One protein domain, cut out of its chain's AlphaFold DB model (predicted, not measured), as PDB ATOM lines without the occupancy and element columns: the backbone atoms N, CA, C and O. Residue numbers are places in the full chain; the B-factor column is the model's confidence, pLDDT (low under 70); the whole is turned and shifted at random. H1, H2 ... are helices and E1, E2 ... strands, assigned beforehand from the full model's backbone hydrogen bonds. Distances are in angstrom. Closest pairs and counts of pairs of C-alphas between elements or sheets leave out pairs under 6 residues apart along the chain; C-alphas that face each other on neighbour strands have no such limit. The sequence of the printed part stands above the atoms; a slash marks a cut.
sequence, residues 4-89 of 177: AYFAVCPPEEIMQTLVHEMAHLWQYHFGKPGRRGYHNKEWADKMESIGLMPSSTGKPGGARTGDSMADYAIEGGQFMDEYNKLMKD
ATOM      1  N   ALA A   4       7.806 -47.112  11.744       89.00
ATOM      2  CA  ALA A   4       7.822 -48.459  12.321       89.00
ATOM      3  C   ALA A   4       6.680 -49.352  11.804       89.00
ATOM      4  O   ALA A   4       6.740 -50.572  11.918       89.00
ATOM      5  N   TYR A   5       5.636 -48.761  11.225       88.12
ATOM      6  CA  TYR A   5       4.503 -49.498  10.669       88.12
ATOM      7  C   TYR A   5       4.678 -49.814   9.180       88.12
ATOM      8  O   TYR A   5       3.950 -50.643   8.653       88.12
ATOM      9  N   PHE A   6       5.633 -49.185   8.486       88.38
ATOM     10  CA  PHE A   6       5.673 -49.223   7.019       88.38
ATOM     11  C   PHE A   6       6.028 -50.594   6.441       88.38
ATOM     12  O   PHE A   6       5.603 -50.904   5.337       88.38
ATOM     13  N   ALA A   7       6.760 -51.409   7.201       82.25
ATOM     14  CA  ALA A   7       7.147 -52.761   6.806       82.25
ATOM     15  C   ALA A   7       6.139 -53.846   7.218       82.25
ATOM     16  O   ALA A   7       6.287 -54.998   6.830       82.25
ATOM     17  N   VAL A   8       5.171 -53.513   8.078       82.44
ATOM     18  CA  VAL A   8       4.313 -54.502   8.765       82.44
ATOM     19  C   VAL A   8       2.826 -54.166   8.697       82.44
ATOM     20  O   VAL A   8       2.007 -54.848   9.307       82.44
ATOM     21  N   CYS A   9       2.473 -53.112   7.965       84.19
ATOM     22  CA  CYS A   9       1.105 -52.741   7.649       84.19
ATOM     23  C   CYS A   9       0.946 -52.685   6.127       84.19
ATOM     24  O   CYS A   9       1.845 -52.190   5.441       84.19
ATOM     25  N   PRO A  10      -0.199 -53.132   5.582       85.81
ATOM     26  CA  PRO A  10      -0.494 -52.976   4.166       85.81
ATOM     27  C   PRO A  10      -0.378 -51.506   3.721       85.81
ATOM     28  O   PRO A  10      -0.786 -50.610   4.471       85.81
ATOM     29  N   PRO A  11       0.102 -51.227   2.491       88.88
ATOM     30  CA  PRO A  11       0.168 -49.866   1.955       88.88
ATOM     31  C   PRO A  11      -1.162 -49.112   2.039       88.88
ATOM     32  O   PRO A  11      -1.161 -47.911   2.294       88.88
ATOM     33  N   GLU A  12      -2.289 -49.810   1.887       91.50
ATOM     34  CA  GLU A  12      -3.634 -49.249   2.045       91.50
ATOM     35  C   GLU A  12      -3.839 -48.607   3.423       91.50
ATOM     36  O   GLU A  12      -4.211 -47.438   3.493       91.50
ATOM     37  N   GLU A  13      -3.520 -49.314   4.514       91.81
ATOM     38  CA  GLU A  13      -3.668 -48.800   5.885       91.81
ATOM     39  C   GLU A  13      -2.739 -47.602   6.150       91.81
ATOM     40  O   GLU A  13      -3.098 -46.642   6.843       91.81
ATOM     41  N   ILE A  14      -1.538 -47.621   5.561       93.06
ATOM     42  CA  ILE A  14      -0.581 -46.513   5.660       93.06
ATOM     43  C   ILE A  14      -1.133 -45.275   4.944       93.06
ATOM     44  O   ILE A  14      -1.096 -44.172   5.497       93.06
ATOM     45  N   MET A  15      -1.663 -45.448   3.730       95.31
ATOM     46  CA  MET A  15      -2.260 -44.364   2.948       95.31
ATOM     47  C   MET A  15      -3.543 -43.841   3.590       95.31
ATOM     48  O   MET A  15      -3.756 -42.631   3.618       95.31
ATOM     49  N   GLN A  16      -4.359 -44.719   4.166       96.44
ATOM     50  CA  GLN A  16      -5.542 -44.350   4.934       96.44
ATOM     51  C   GLN A  16      -5.164 -43.430   6.101       96.44
ATOM     52  O   GLN A  16      -5.697 -42.326   6.222       96.44
ATOM     53  N   THR A  17      -4.170 -43.829   6.900       96.50
ATOM     54  CA  THR A  17      -3.659 -43.014   8.013       96.50
ATOM     55  C   THR A  17      -3.101 -41.675   7.517       96.50
ATOM     56  O   THR A  17      -3.357 -40.634   8.118       96.50
ATOM     57  N   LEU A  18      -2.374 -41.656   6.394       97.12
ATOM     58  CA  LEU A  18      -1.889 -40.407   5.801       97.12
ATOM     59  C   LEU A  18      -3.050 -39.461   5.452       97.12
ATOM     60  O   LEU A  18      -3.004 -38.277   5.783       97.12
ATOM     61  N   VAL A  19      -4.093 -39.980   4.804       98.06
ATOM     62  CA  VAL A  19      -5.258 -39.201   4.371       98.06
ATOM     63  C   VAL A  19      -6.090 -38.717   5.567       98.06
ATOM     64  O   VAL A  19      -6.554 -37.574   5.554       98.06
ATOM     65  N   HIS A  20      -6.201 -39.515   6.632       98.12
ATOM     66  CA  HIS A  20      -6.787 -39.101   7.910       98.12
ATOM     67  C   HIS A  20      -6.087 -37.854   8.473       98.12
ATOM     68  O   HIS A  20      -6.724 -36.835   8.761       98.12
ATOM     69  N   GLU A  21      -4.757 -37.890   8.570       97.81
ATOM     70  CA  GLU A  21      -3.968 -36.758   9.065       97.81
ATOM     71  C   GLU A  21      -4.055 -35.542   8.123       97.81
ATOM     72  O   GLU A  21      -4.094 -34.389   8.566       97.81
ATOM     73  N   MET A  22      -4.168 -35.763   6.810       98.25
ATOM     74  CA  MET A  22      -4.429 -34.689   5.847       98.25
ATOM     75  C   MET A  22      -5.800 -34.033   6.055       98.25
ATOM     76  O   MET A  22      -5.920 -32.822   5.851       98.25
ATOM     77  N   ALA A  23      -6.825 -34.771   6.491       98.38
ATOM     78  CA  ALA A  23      -8.125 -34.193   6.835       98.38
ATOM     79  C   ALA A  23      -8.032 -33.276   8.067       98.38
ATOM     80  O   ALA A  23      -8.650 -32.206   8.081       98.38
ATOM     81  N   HIS A  24      -7.200 -33.620   9.057       97.81
ATOM     82  CA  HIS A  24      -6.879 -32.706  10.158       97.81
ATOM     83  C   HIS A  24      -6.190 -31.431   9.674       97.81
ATOM     84  O   HIS A  24      -6.601 -30.328  10.046       97.81
ATOM     85  N   LEU A  25      -5.175 -31.559   8.814       98.06
ATOM     86  CA  LEU A  25      -4.472 -30.407   8.246       98.06
ATOM     87  C   LEU A  25      -5.411 -29.518   7.423       98.06
ATOM     88  O   LEU A  25      -5.361 -28.294   7.553       98.06
ATOM     89  N   TRP A  26      -6.295 -30.113   6.621       98.50
ATOM     90  CA  TRP A  26      -7.327 -29.384   5.888       98.50
ATOM     91  C   TRP A  26      -8.237 -28.605   6.840       98.50
ATOM     92  O   TRP A  26      -8.445 -27.410   6.633       98.50
ATOM     93  N   GLN A  27      -8.733 -29.242   7.905       98.44
ATOM     94  CA  GLN A  27      -9.621 -28.575   8.855       98.44
ATOM     95  C   GLN A  27      -8.911 -27.423   9.568       98.44
ATOM     96  O   GLN A  27      -9.508 -26.371   9.773       98.44
ATOM     97  N   TYR A  28      -7.634 -27.591   9.915       97.50
ATOM     98  CA  TYR A  28      -6.839 -26.527  10.521       97.50
ATOM     99  C   TYR A  28      -6.725 -25.290   9.615       97.50
ATOM    100  O   TYR A  28      -6.803 -24.167  10.105       97.50
ATOM    101  N   HIS A  29      -6.561 -25.485   8.301       98.25
ATOM    102  CA  HIS A  29      -6.368 -24.384   7.351       98.25
ATOM    103  C   HIS A  29      -7.677 -23.752   6.863       98.25
ATOM    104  O   HIS A  29      -7.717 -22.546   6.623       98.25
ATOM    105  N   PHE A  30      -8.728 -24.552   6.674       98.31
ATOM    106  CA  PHE A  30      -9.943 -24.134   5.959       98.31
ATOM    107  C   PHE A  30     -11.235 -24.296   6.763       98.31
ATOM    108  O   PHE A  30     -12.280 -23.808   6.333       98.31
ATOM    109  N   GLY A  31     -11.179 -24.988   7.897       97.06
ATOM    110  CA  GLY A  31     -12.333 -25.314   8.721       97.06
ATOM    111  C   GLY A  31     -12.283 -24.671  10.102       97.06
ATOM    112  O   GLY A  31     -11.616 -23.665  10.354       97.06
ATOM    113  N   LYS A  32     -13.042 -25.264  11.018       97.12
ATOM    114  CA  LYS A  32     -13.179 -24.871  12.417       97.12
ATOM    115  C   LYS A  32     -12.956 -26.103  13.296       97.12
ATOM    116  O   LYS A  32     -13.927 -26.770  13.679       97.12
ATOM    117  N   PRO A  33     -11.692 -26.420  13.634       96.12
ATOM    118  CA  PRO A  33     -11.407 -27.522  14.539       96.12
ATOM    119  C   PRO A  33     -12.097 -27.300  15.889       96.12
ATOM    120  O   PRO A  33     -12.263 -26.172  16.359       96.12
ATOM    121  N   GLY A  34     -12.543 -28.399  16.497       93.06
ATOM    122  CA  GLY A  34     -13.164 -28.380  17.815       93.06
ATOM    123  C   GLY A  34     -12.144 -28.212  18.943       93.06
ATOM    124  O   GLY A  34     -11.020 -27.743  18.760       93.06
ATOM    125  N   ARG A  35     -12.532 -28.647  20.145       95.38
ATOM    126  CA  ARG A  35     -11.579 -28.790  21.254       95.38
ATOM    127  C   ARG A  35     -10.453 -29.759  20.869       95.38
ATOM    128  O   ARG A  35     -10.666 -30.679  20.083       95.38
ATOM    129  N   ARG A  36      -9.275 -29.587  21.473       93.25
ATOM    130  CA  ARG A  36      -8.098 -30.436  21.228       93.25
ATOM    131  C   ARG A  36      -8.454 -31.928  21.311       93.25
ATOM    132  O   ARG A  36      -9.053 -32.354  22.296       93.25
ATOM    133  N   GLY A  37      -8.066 -32.681  20.280       90.38
ATOM    134  CA  GLY A  37      -8.282 -34.128  20.159       90.38
ATOM    135  C   GLY A  37      -9.690 -34.543  19.721       90.38
ATOM    136  O   GLY A  37      -9.886 -35.687  19.340       90.38
ATOM    137  N   TYR A  38     -10.673 -33.639  19.732       97.50
ATOM    138  CA  TYR A  38     -12.039 -34.003  19.377       97.50
ATOM    139  C   TYR A  38     -12.298 -33.880  17.874       97.50
ATOM    140  O   TYR A  38     -12.240 -32.790  17.297       97.50
ATOM    141  N   HIS A  39     -12.681 -34.998  17.276       98.38
ATOM    142  CA  HIS A  39     -13.092 -35.135  15.889       98.38
ATOM    143  C   HIS A  39     -14.551 -34.711  15.766       98.38
ATOM    144  O   HIS A  39     -15.468 -35.450  16.132       98.38
ATOM    145  N   ASN A  40     -14.767 -33.477  15.318       98.38
ATOM    146  CA  ASN A  40     -16.103 -32.911  15.193       98.38
ATOM    147  C   ASN A  40     -16.772 -33.311  13.865       98.38
ATOM    148  O   ASN A  40     -16.192 -33.981  13.012       98.38
ATOM    149  N   LYS A  41     -18.016 -32.855  13.687       98.38
ATOM    150  CA  LYS A  41     -18.812 -33.161  12.497       98.38
ATOM    151  C   LYS A  41     -18.184 -32.656  11.192       98.38
ATOM    152  O   LYS A  41     -18.273 -33.349  10.195       98.38
ATOM    153  N   GLU A  42     -17.538 -31.491  11.189       98.62
ATOM    154  CA  GLU A  42     -16.929 -30.934   9.970       98.62
ATOM    155  C   GLU A  42     -15.745 -31.785   9.490       98.62
ATOM    156  O   GLU A  42     -15.620 -32.049   8.296       98.62
ATOM    157  N   TRP A  43     -14.909 -32.262  10.415       98.62
ATOM    158  CA  TRP A  43     -13.860 -33.222  10.082       98.62
ATOM    159  C   TRP A  43     -14.457 -34.541   9.575       98.62
ATOM    160  O   TRP A  43     -13.993 -35.072   8.569       98.62
ATOM    161  N   ALA A  44     -15.524 -35.035  10.212       98.62
ATOM    162  CA  ALA A  44     -16.169 -36.277   9.796       98.62
ATOM    163  C   ALA A  44     -16.793 -36.176   8.393       98.62
ATOM    164  O   ALA A  44     -16.593 -37.053   7.557       98.62
ATOM    165  N   ASP A  45     -17.482 -35.068   8.107       98.69
ATOM    166  CA  ASP A  45     -18.042 -34.775   6.787       98.69
ATOM    167  C   ASP A  45     -16.918 -34.664   5.730       98.69
ATOM    168  O   ASP A  45     -17.085 -35.114   4.593       98.69
ATOM    169  N   LYS A  46     -15.739 -34.131   6.098       98.69
ATOM    170  CA  LYS A  46     -14.568 -34.112   5.210       98.69
ATOM    171  C   LYS A  46     -14.035 -35.511   4.920       98.69
ATOM    172  O   LYS A  46     -13.792 -35.797   3.749       98.69
ATOM    173  N   MET A  47     -13.851 -36.345   5.940       98.69
ATOM    174  CA  MET A  47     -13.395 -37.730   5.787       98.69
ATOM    175  C   MET A  47     -14.311 -38.506   4.832       98.69
ATOM    176  O   MET A  47     -13.839 -39.094   3.858       98.69
ATOM    177  N   GLU A  48     -15.629 -38.409   5.019       98.50
ATOM    178  CA  GLU A  48     -16.587 -39.071   4.126       98.50
ATOM    179  C   GLU A  48     -16.501 -38.551   2.694       98.50
ATOM    180  O   GLU A  48     -16.537 -39.340   1.750       98.50
ATOM    181  N   SER A  49     -16.321 -37.237   2.515       98.44
ATOM    182  CA  SER A  49     -16.186 -36.642   1.181       98.44
ATOM    183  C   SER A  49     -14.963 -37.140   0.403       98.44
ATOM    184  O   SER A  49     -14.985 -37.103  -0.822       98.44
ATOM    185  N   ILE A  50     -13.914 -37.596   1.098       98.44
ATOM    186  CA  ILE A  50     -12.692 -38.149   0.491       98.44
ATOM    187  C   ILE A  50     -12.698 -39.685   0.462       98.44
ATOM    188  O   ILE A  50     -11.710 -40.293   0.068       98.44
ATOM    189  N   GLY A  51     -13.815 -40.322   0.829       98.44
ATOM    190  CA  GLY A  51     -13.991 -41.773   0.749       98.44
ATOM    191  C   GLY A  51     -13.524 -42.560   1.976       98.44
ATOM    192  O   GLY A  51     -13.382 -43.776   1.871       98.44
ATOM    193  N   LEU A  52     -13.310 -41.912   3.124       98.56
ATOM    194  CA  LEU A  52     -13.018 -42.572   4.402       98.56
ATOM    195  C   LEU A  52     -14.183 -42.374   5.373       98.56
ATOM    196  O   LEU A  52     -14.620 -41.252   5.595       98.56
ATOM    197  N   MET A  53     -14.695 -43.442   5.978       98.50
ATOM    198  CA  MET A  53     -15.764 -43.353   6.972       98.50
ATOM    199  C   MET A  53     -15.172 -43.321   8.382       98.50
ATOM    200  O   MET A  53     -14.634 -44.340   8.827       98.50
ATOM    201  N   PRO A  54     -15.308 -42.215   9.132       98.44
ATOM    202  CA  PRO A  54     -14.928 -42.194  10.533       98.44
ATOM    203  C   PRO A  54     -15.782 -43.134  11.372       98.44
ATOM    204  O   PRO A  54     -17.008 -43.167  11.253       98.44
ATOM    205  N   SER A  55     -15.139 -43.842  12.292       98.31
ATOM    206  CA  SER A  55     -15.811 -44.736  13.220       98.31
ATOM    207  C   SER A  55     -15.083 -44.822  14.557       98.31
ATOM    208  O   SER A  55     -13.900 -45.153  14.632       98.31
ATOM    209  N   SER A  56     -15.823 -44.629  15.648       97.81
ATOM    210  CA  SER A  56     -15.328 -44.826  17.016       97.81
ATOM    211  C   SER A  56     -14.891 -46.269  17.312       97.81
ATOM    212  O   SER A  56     -14.301 -46.526  18.356       97.81
ATOM    213  N   THR A  57     -15.221 -47.225  16.439       96.62
ATOM    214  CA  THR A  57     -14.841 -48.642  16.550       96.62
ATOM    215  C   THR A  57     -13.939 -49.106  15.404       96.62
ATOM    216  O   THR A  57     -13.569 -50.279  15.367       96.62
ATOM    217  N   GLY A  58     -13.639 -48.230  14.437       95.00
ATOM    218  CA  GLY A  58     -12.970 -48.590  13.181       95.00
ATOM    219  C   GLY A  58     -13.802 -49.498  12.264       95.00
ATOM    220  O   GLY A  58     -13.280 -50.028  11.292       95.00
ATOM    221  N   LYS A  59     -15.088 -49.717  12.573       95.88
ATOM    222  CA  LYS A  59     -15.991 -50.621  11.839       95.88
ATOM    223  C   LYS A  59     -17.353 -49.968  11.572       95.88
ATOM    224  O   LYS A  59     -17.702 -48.999  12.258       95.88
ATOM    225  N   PRO A  60     -18.157 -50.500  10.632       97.12
ATOM    226  CA  PRO A  60     -19.525 -50.039  10.424       97.12
ATOM    227  C   PRO A  60     -20.351 -50.014  11.715       97.12
ATOM    228  O   PRO A  60     -20.265 -50.919  12.545       97.12
ATOM    229  N   GLY A  61     -21.155 -48.963  11.883       95.75
ATOM    230  CA  GLY A  61     -22.018 -48.762  13.053       95.75
ATOM    231  C   GLY A  61     -21.374 -48.021  14.234       95.75
ATOM    232  O   GLY A  61     -22.076 -47.714  15.196       95.75
ATOM    233  N   GLY A  62     -20.076 -47.701  14.178       97.62
ATOM    234  CA  GLY A  62     -19.448 -46.799  15.150       97.62
ATOM    235  C   GLY A  62     -19.921 -45.347  15.003       97.62
ATOM    236  O   GLY A  62     -20.442 -44.940  13.964       97.62
ATOM    237  N   ALA A  63     -19.742 -44.546  16.056       98.31
ATOM    238  CA  ALA A  63     -20.047 -43.120  16.001       98.31
ATOM    239  C   ALA A  63     -19.056 -42.408  15.074       98.31
ATOM    240  O   ALA A  63     -17.883 -42.757  15.067       98.31
ATOM    241  N   ARG A  64     -19.511 -41.382  14.346       98.25
ATOM    242  CA  ARG A  64     -18.698 -40.616  13.379       98.25
ATOM    243  C   ARG A  64     -17.804 -39.538  14.012       98.25
ATOM    244  O   ARG A  64     -17.002 -38.918  13.327       98.25
ATOM    245  N   THR A  65     -17.969 -39.265  15.304       98.38
ATOM    246  CA  THR A  65     -17.307 -38.160  16.024       98.38
ATOM    247  C   THR A  65     -16.911 -38.606  17.425       98.38
ATOM    248  O   THR A  65     -17.657 -39.370  18.042       98.38
ATOM    249  N   GLY A  66     -15.813 -38.083  17.972       97.69
ATOM    250  CA  GLY A  66     -15.294 -38.527  19.266       97.69
ATOM    251  C   GLY A  66     -13.891 -38.010  19.585       97.69
ATOM    252  O   GLY A  66     -13.271 -37.313  18.786       97.69
ATOM    253  N   ASP A  67     -13.388 -38.350  20.771       96.38
ATOM    254  CA  ASP A  67     -12.013 -38.036  21.203       96.38
ATOM    255  C   ASP A  67     -10.947 -38.903  20.540       96.38
ATOM    256  O   ASP A  67      -9.815 -38.475  20.351       96.38
ATOM    257  N   SER A  68     -11.312 -40.134  20.208       94.44
ATOM    258  CA  SER A  68     -10.447 -41.099  19.551       94.44
ATOM    259  C   SER A  68     -11.261 -41.723  18.441       94.44
ATOM    260  O   SER A  68     -12.286 -42.354  18.702       94.44
ATOM    261  N   MET A  69     -10.824 -41.497  17.212       96.31
ATOM    262  CA  MET A  69     -11.511 -41.953  16.019       96.31
ATOM    263  C   MET A  69     -10.559 -42.816  15.214       96.31
ATOM    264  O   MET A  69      -9.428 -42.420  14.958       96.31
ATOM    265  N   ALA A  70     -11.037 -43.992  14.834       96.19
ATOM    266  CA  ALA A  70     -10.491 -44.722  13.707       96.19
ATOM    267  C   ALA A  70     -11.366 -44.424  12.482       96.19
ATOM    268  O   ALA A  70     -12.326 -43.645  12.544       96.19
ATOM    269  N   ASP A  71     -11.065 -45.075  11.373       97.94
ATOM    270  CA  ASP A  71     -11.838 -44.988  10.148       97.94
ATOM    271  C   ASP A  71     -11.658 -46.262   9.322       97.94
ATOM    272  O   ASP A  71     -10.853 -47.134   9.657       97.94
ATOM    273  N   TYR A  72     -12.454 -46.392   8.270       97.56
ATOM    274  CA  TYR A  72     -12.330 -47.452   7.275       97.56
ATOM    275  C   TYR A  72     -12.659 -46.904   5.887       97.56
ATOM    276  O   TYR A  72     -13.425 -45.944   5.750       97.56
ATOM    277  N   ALA A  73     -12.097 -47.517   4.847       97.62
ATOM    278  CA  ALA A  73     -12.387 -47.145   3.470       97.62
ATOM    279  C   ALA A  73     -13.867 -47.381   3.125       97.62
ATOM    280  O   ALA A  73     -14.431 -48.441   3.403       97.62
ATOM    281  N   ILE A  74     -14.509 -46.389   2.505       97.69
ATOM    282  CA  ILE A  74     -15.866 -46.540   1.973       97.69
ATOM    283  C   ILE A  74     -15.784 -47.376   0.694       97.69
ATOM    284  O   ILE A  74     -15.000 -47.070  -0.205       97.69
ATOM    285  N   GLU A  75     -16.610 -48.418   0.598       94.00
ATOM    286  CA  GLU A  75     -16.694 -49.256  -0.600       94.00
ATOM    287  C   GLU A  75     -17.076 -48.411  -1.826       94.00
ATOM    288  O   GLU A  75     -18.062 -47.673  -1.803       94.00
ATOM    289  N   GLY A  76     -16.264 -48.486  -2.887       93.38
ATOM    290  CA  GLY A  76     -16.423 -47.648  -4.084       93.38
ATOM    291  C   GLY A  76     -16.206 -46.146  -3.844       93.38
ATOM    292  O   GLY A  76     -16.646 -45.329  -4.649       93.38
ATOM    293  N   GLY A  77     -15.590 -45.769  -2.720       96.00
ATOM    294  CA  GLY A  77     -15.286 -44.385  -2.373       96.00
ATOM    295  C   GLY A  77     -14.030 -43.847  -3.064       96.00
ATOM    296  O   GLY A  77     -13.153 -44.596  -3.497       96.00
ATOM    297  N   GLN A  78     -13.907 -42.517  -3.085       97.50
ATOM    298  CA  GLN A  78     -12.812 -41.812  -3.761       97.50
ATOM    299  C   GLN A  78     -11.416 -42.240  -3.278       97.50
ATOM    300  O   GLN A  78     -10.502 -42.347  -4.093       97.50
ATOM    301  N   PHE A  79     -11.247 -42.511  -1.979       98.19
ATOM    302  CA  PHE A  79      -9.989 -43.017  -1.428       98.19
ATOM    303  C   PHE A  79      -9.521 -44.289  -2.146       98.19
ATOM    304  O   PHE A  79      -8.391 -44.331  -2.624       98.19
ATOM    305  N   MET A  80     -10.400 -45.290  -2.278       97.25
ATOM    306  CA  MET A  80     -10.052 -46.551  -2.935       97.25
ATOM    307  C   MET A  80      -9.777 -46.358  -4.422       97.25
ATOM    308  O   MET A  80      -8.869 -46.986  -4.959       97.25
ATOM    309  N   ASP A  81     -10.512 -45.473  -5.094       96.31
ATOM    310  CA  ASP A  81     -10.266 -45.170  -6.505       96.31
ATOM    311  C   ASP A  81      -8.873 -44.572  -6.732       96.31
ATOM    312  O   ASP A  81      -8.160 -45.000  -7.641       96.31
ATOM    313  N   GLU A  82      -8.467 -43.597  -5.916       96.62
ATOM    314  CA  GLU A  82      -7.145 -42.970  -6.026       96.62
ATOM    315  C   GLU A  82      -6.023 -43.897  -5.546       96.62
ATOM    316  O   GLU A  82      -4.984 -43.982  -6.200       96.62
ATOM    317  N   TYR A  83      -6.243 -44.663  -4.472       95.12
ATOM    318  CA  TYR A  83      -5.312 -45.697  -4.016       95.12
ATOM    319  C   TYR A  83      -5.057 -46.735  -5.117       95.12
ATOM    320  O   TYR A  83      -3.912 -46.988  -5.482       95.12
ATOM    321  N   ASN A  84      -6.115 -47.268  -5.732       94.12
ATOM    322  CA  ASN A  84      -5.990 -48.241  -6.815       94.12
ATOM    323  C   ASN A  84      -5.307 -47.661  -8.061       94.12
ATOM    324  O   ASN A  84      -4.675 -48.406  -8.806       94.12
ATOM    325  N   LYS A  85      -5.431 -46.355  -8.331       94.31
ATOM    326  CA  LYS A  85      -4.664 -45.696  -9.403       94.31
ATOM    327  C   LYS A  85      -3.186 -45.598  -9.041       94.31
ATOM    328  O   LYS A  85      -2.360 -45.969  -9.864       94.31
ATOM    329  N   LEU A  86      -2.866 -45.162  -7.822       92.88
ATOM    330  CA  LEU A  86      -1.489 -45.044  -7.340       92.88
ATOM    331  C   LEU A  86      -0.762 -46.395  -7.374       92.88
ATOM    332  O   LEU A  86       0.377 -46.469  -7.820       92.88
ATOM    333  N   MET A  87      -1.442 -47.463  -6.952       88.75
ATOM    334  CA  MET A  87      -0.878 -48.816  -6.896       88.75
ATOM    335  C   MET A  87      -0.832 -49.534  -8.255       88.75
ATOM    336  O   MET A  87      -0.248 -50.610  -8.346       88.75
ATOM    337  N   LYS A  88      -1.455 -48.983  -9.311       88.38
ATOM    338  CA  LYS A  88      -1.291 -49.502 -10.684       88.38
ATOM    339  C   LYS A  88       0.071 -49.155 -11.276       88.38
ATOM    340  O   LYS A  88       0.532 -49.871 -12.164       88.38
ATOM    341  N   ASP A  89       0.678 -48.070 -10.812       80.81
ATOM    342  CA  ASP A  89       2.042 -47.702 -11.172       80.81
ATOM    343  C   ASP A  89       3.050 -48.489 -10.309       80.81
ATOM    344  O   ASP A  89       2.675 -49.207  -9.384       80.81
TER     345      ASP A  89
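AT A GLANCE: This is residues 4 to 89 of the 177 residues of the protein "SprT-like family" of Suttonella indologenes (UniProt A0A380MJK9). One long helix, H1, runs along one side of a small two-stranded hairpin, E1 and E2, which lies over residues 12 to 20 of the helix. The short helix H2 packs beside E1 and on the later part of H1, and the short helix H3 lies at the end of the hairpin where E1 begins and E2 ends; a long loop, residues 56 to 69, joins the strands at the other end. The printed part has 86 residues, with three named helices and two named strands in the order H1, H2, E1, E2, H3, and the sheet, E1 - E2, is antiparallel. The class is mostly helix, and the whole is compact, with a radius of gyration of the C-alphas of 12.9 A and spans of 39 by 28 by 26 A.

HOW THE PARTS SIT: Begin with the sheet, E1, residues 52 to 55, and E2, residues 70 to 73, an antiparallel hairpin whose directions stand at 144 degrees. Look there for N 53 and O 72, 2.8 A apart, and N 72 and O 53, 3.0 A apart, both within hydrogen-bond range. Then find H2, residues 41 to 49; the closest C-alphas of H2 and E1 are those of Ala 44 and Pro 54, 6.1 A apart. H2 and E2 are near each other. Now turn to H1, residues 11 to 30, whose closest C-alpha to E2 is that of Gln 16, 7.5 A from that of Ala 73. With its residues 20 to 27 alone H1 touches H2, at a steep tilt of 47 degrees, opposite ways; the closest C-alphas are those of Gln 27 and Trp 43, 6.4 A apart. With its residues 12 to 16 alone H1 only just touches H3, residues 78 to 86, with 3 pairs of C-alphas within 8 A; the closest are those of Glu 12 and Tyr 83, 7.2 A apart. H2 and H3 are close but not clearly touching, with the C-alphas of Ser 49 and Gln 78 7.9 A apart. In H1, H2 and H3 every O i to N i+4 pair is within hydrogen-bond range.

IN THESE COORDINATES: E1 runs 9.5 A from C-alpha 52 at (-13.018, -42.572, 4.402), and E2, from 70 to 73, covers 10.7 A. Find C-alpha 11 at (0.168, -49.866, 1.955); from there H1 runs 27.9 A to C-alpha 30. H2 spans 12.1 A from 41 to 49, and H3 12.3 A from 78 to C-alpha 86 at (-1.489, -45.044, -7.340).

THE WHOLE: The two C-alphas farthest apart are those of Arg 35 and Asp 89, 39.9 A. The printed part has no cut. The link E1 to E2, 14 residues, is long; H1 to H2 is short, and H2 to E1 and E2 to H3 are tight. The mean pLDDT of the printed part is 95.5, and no printed residue is under 70.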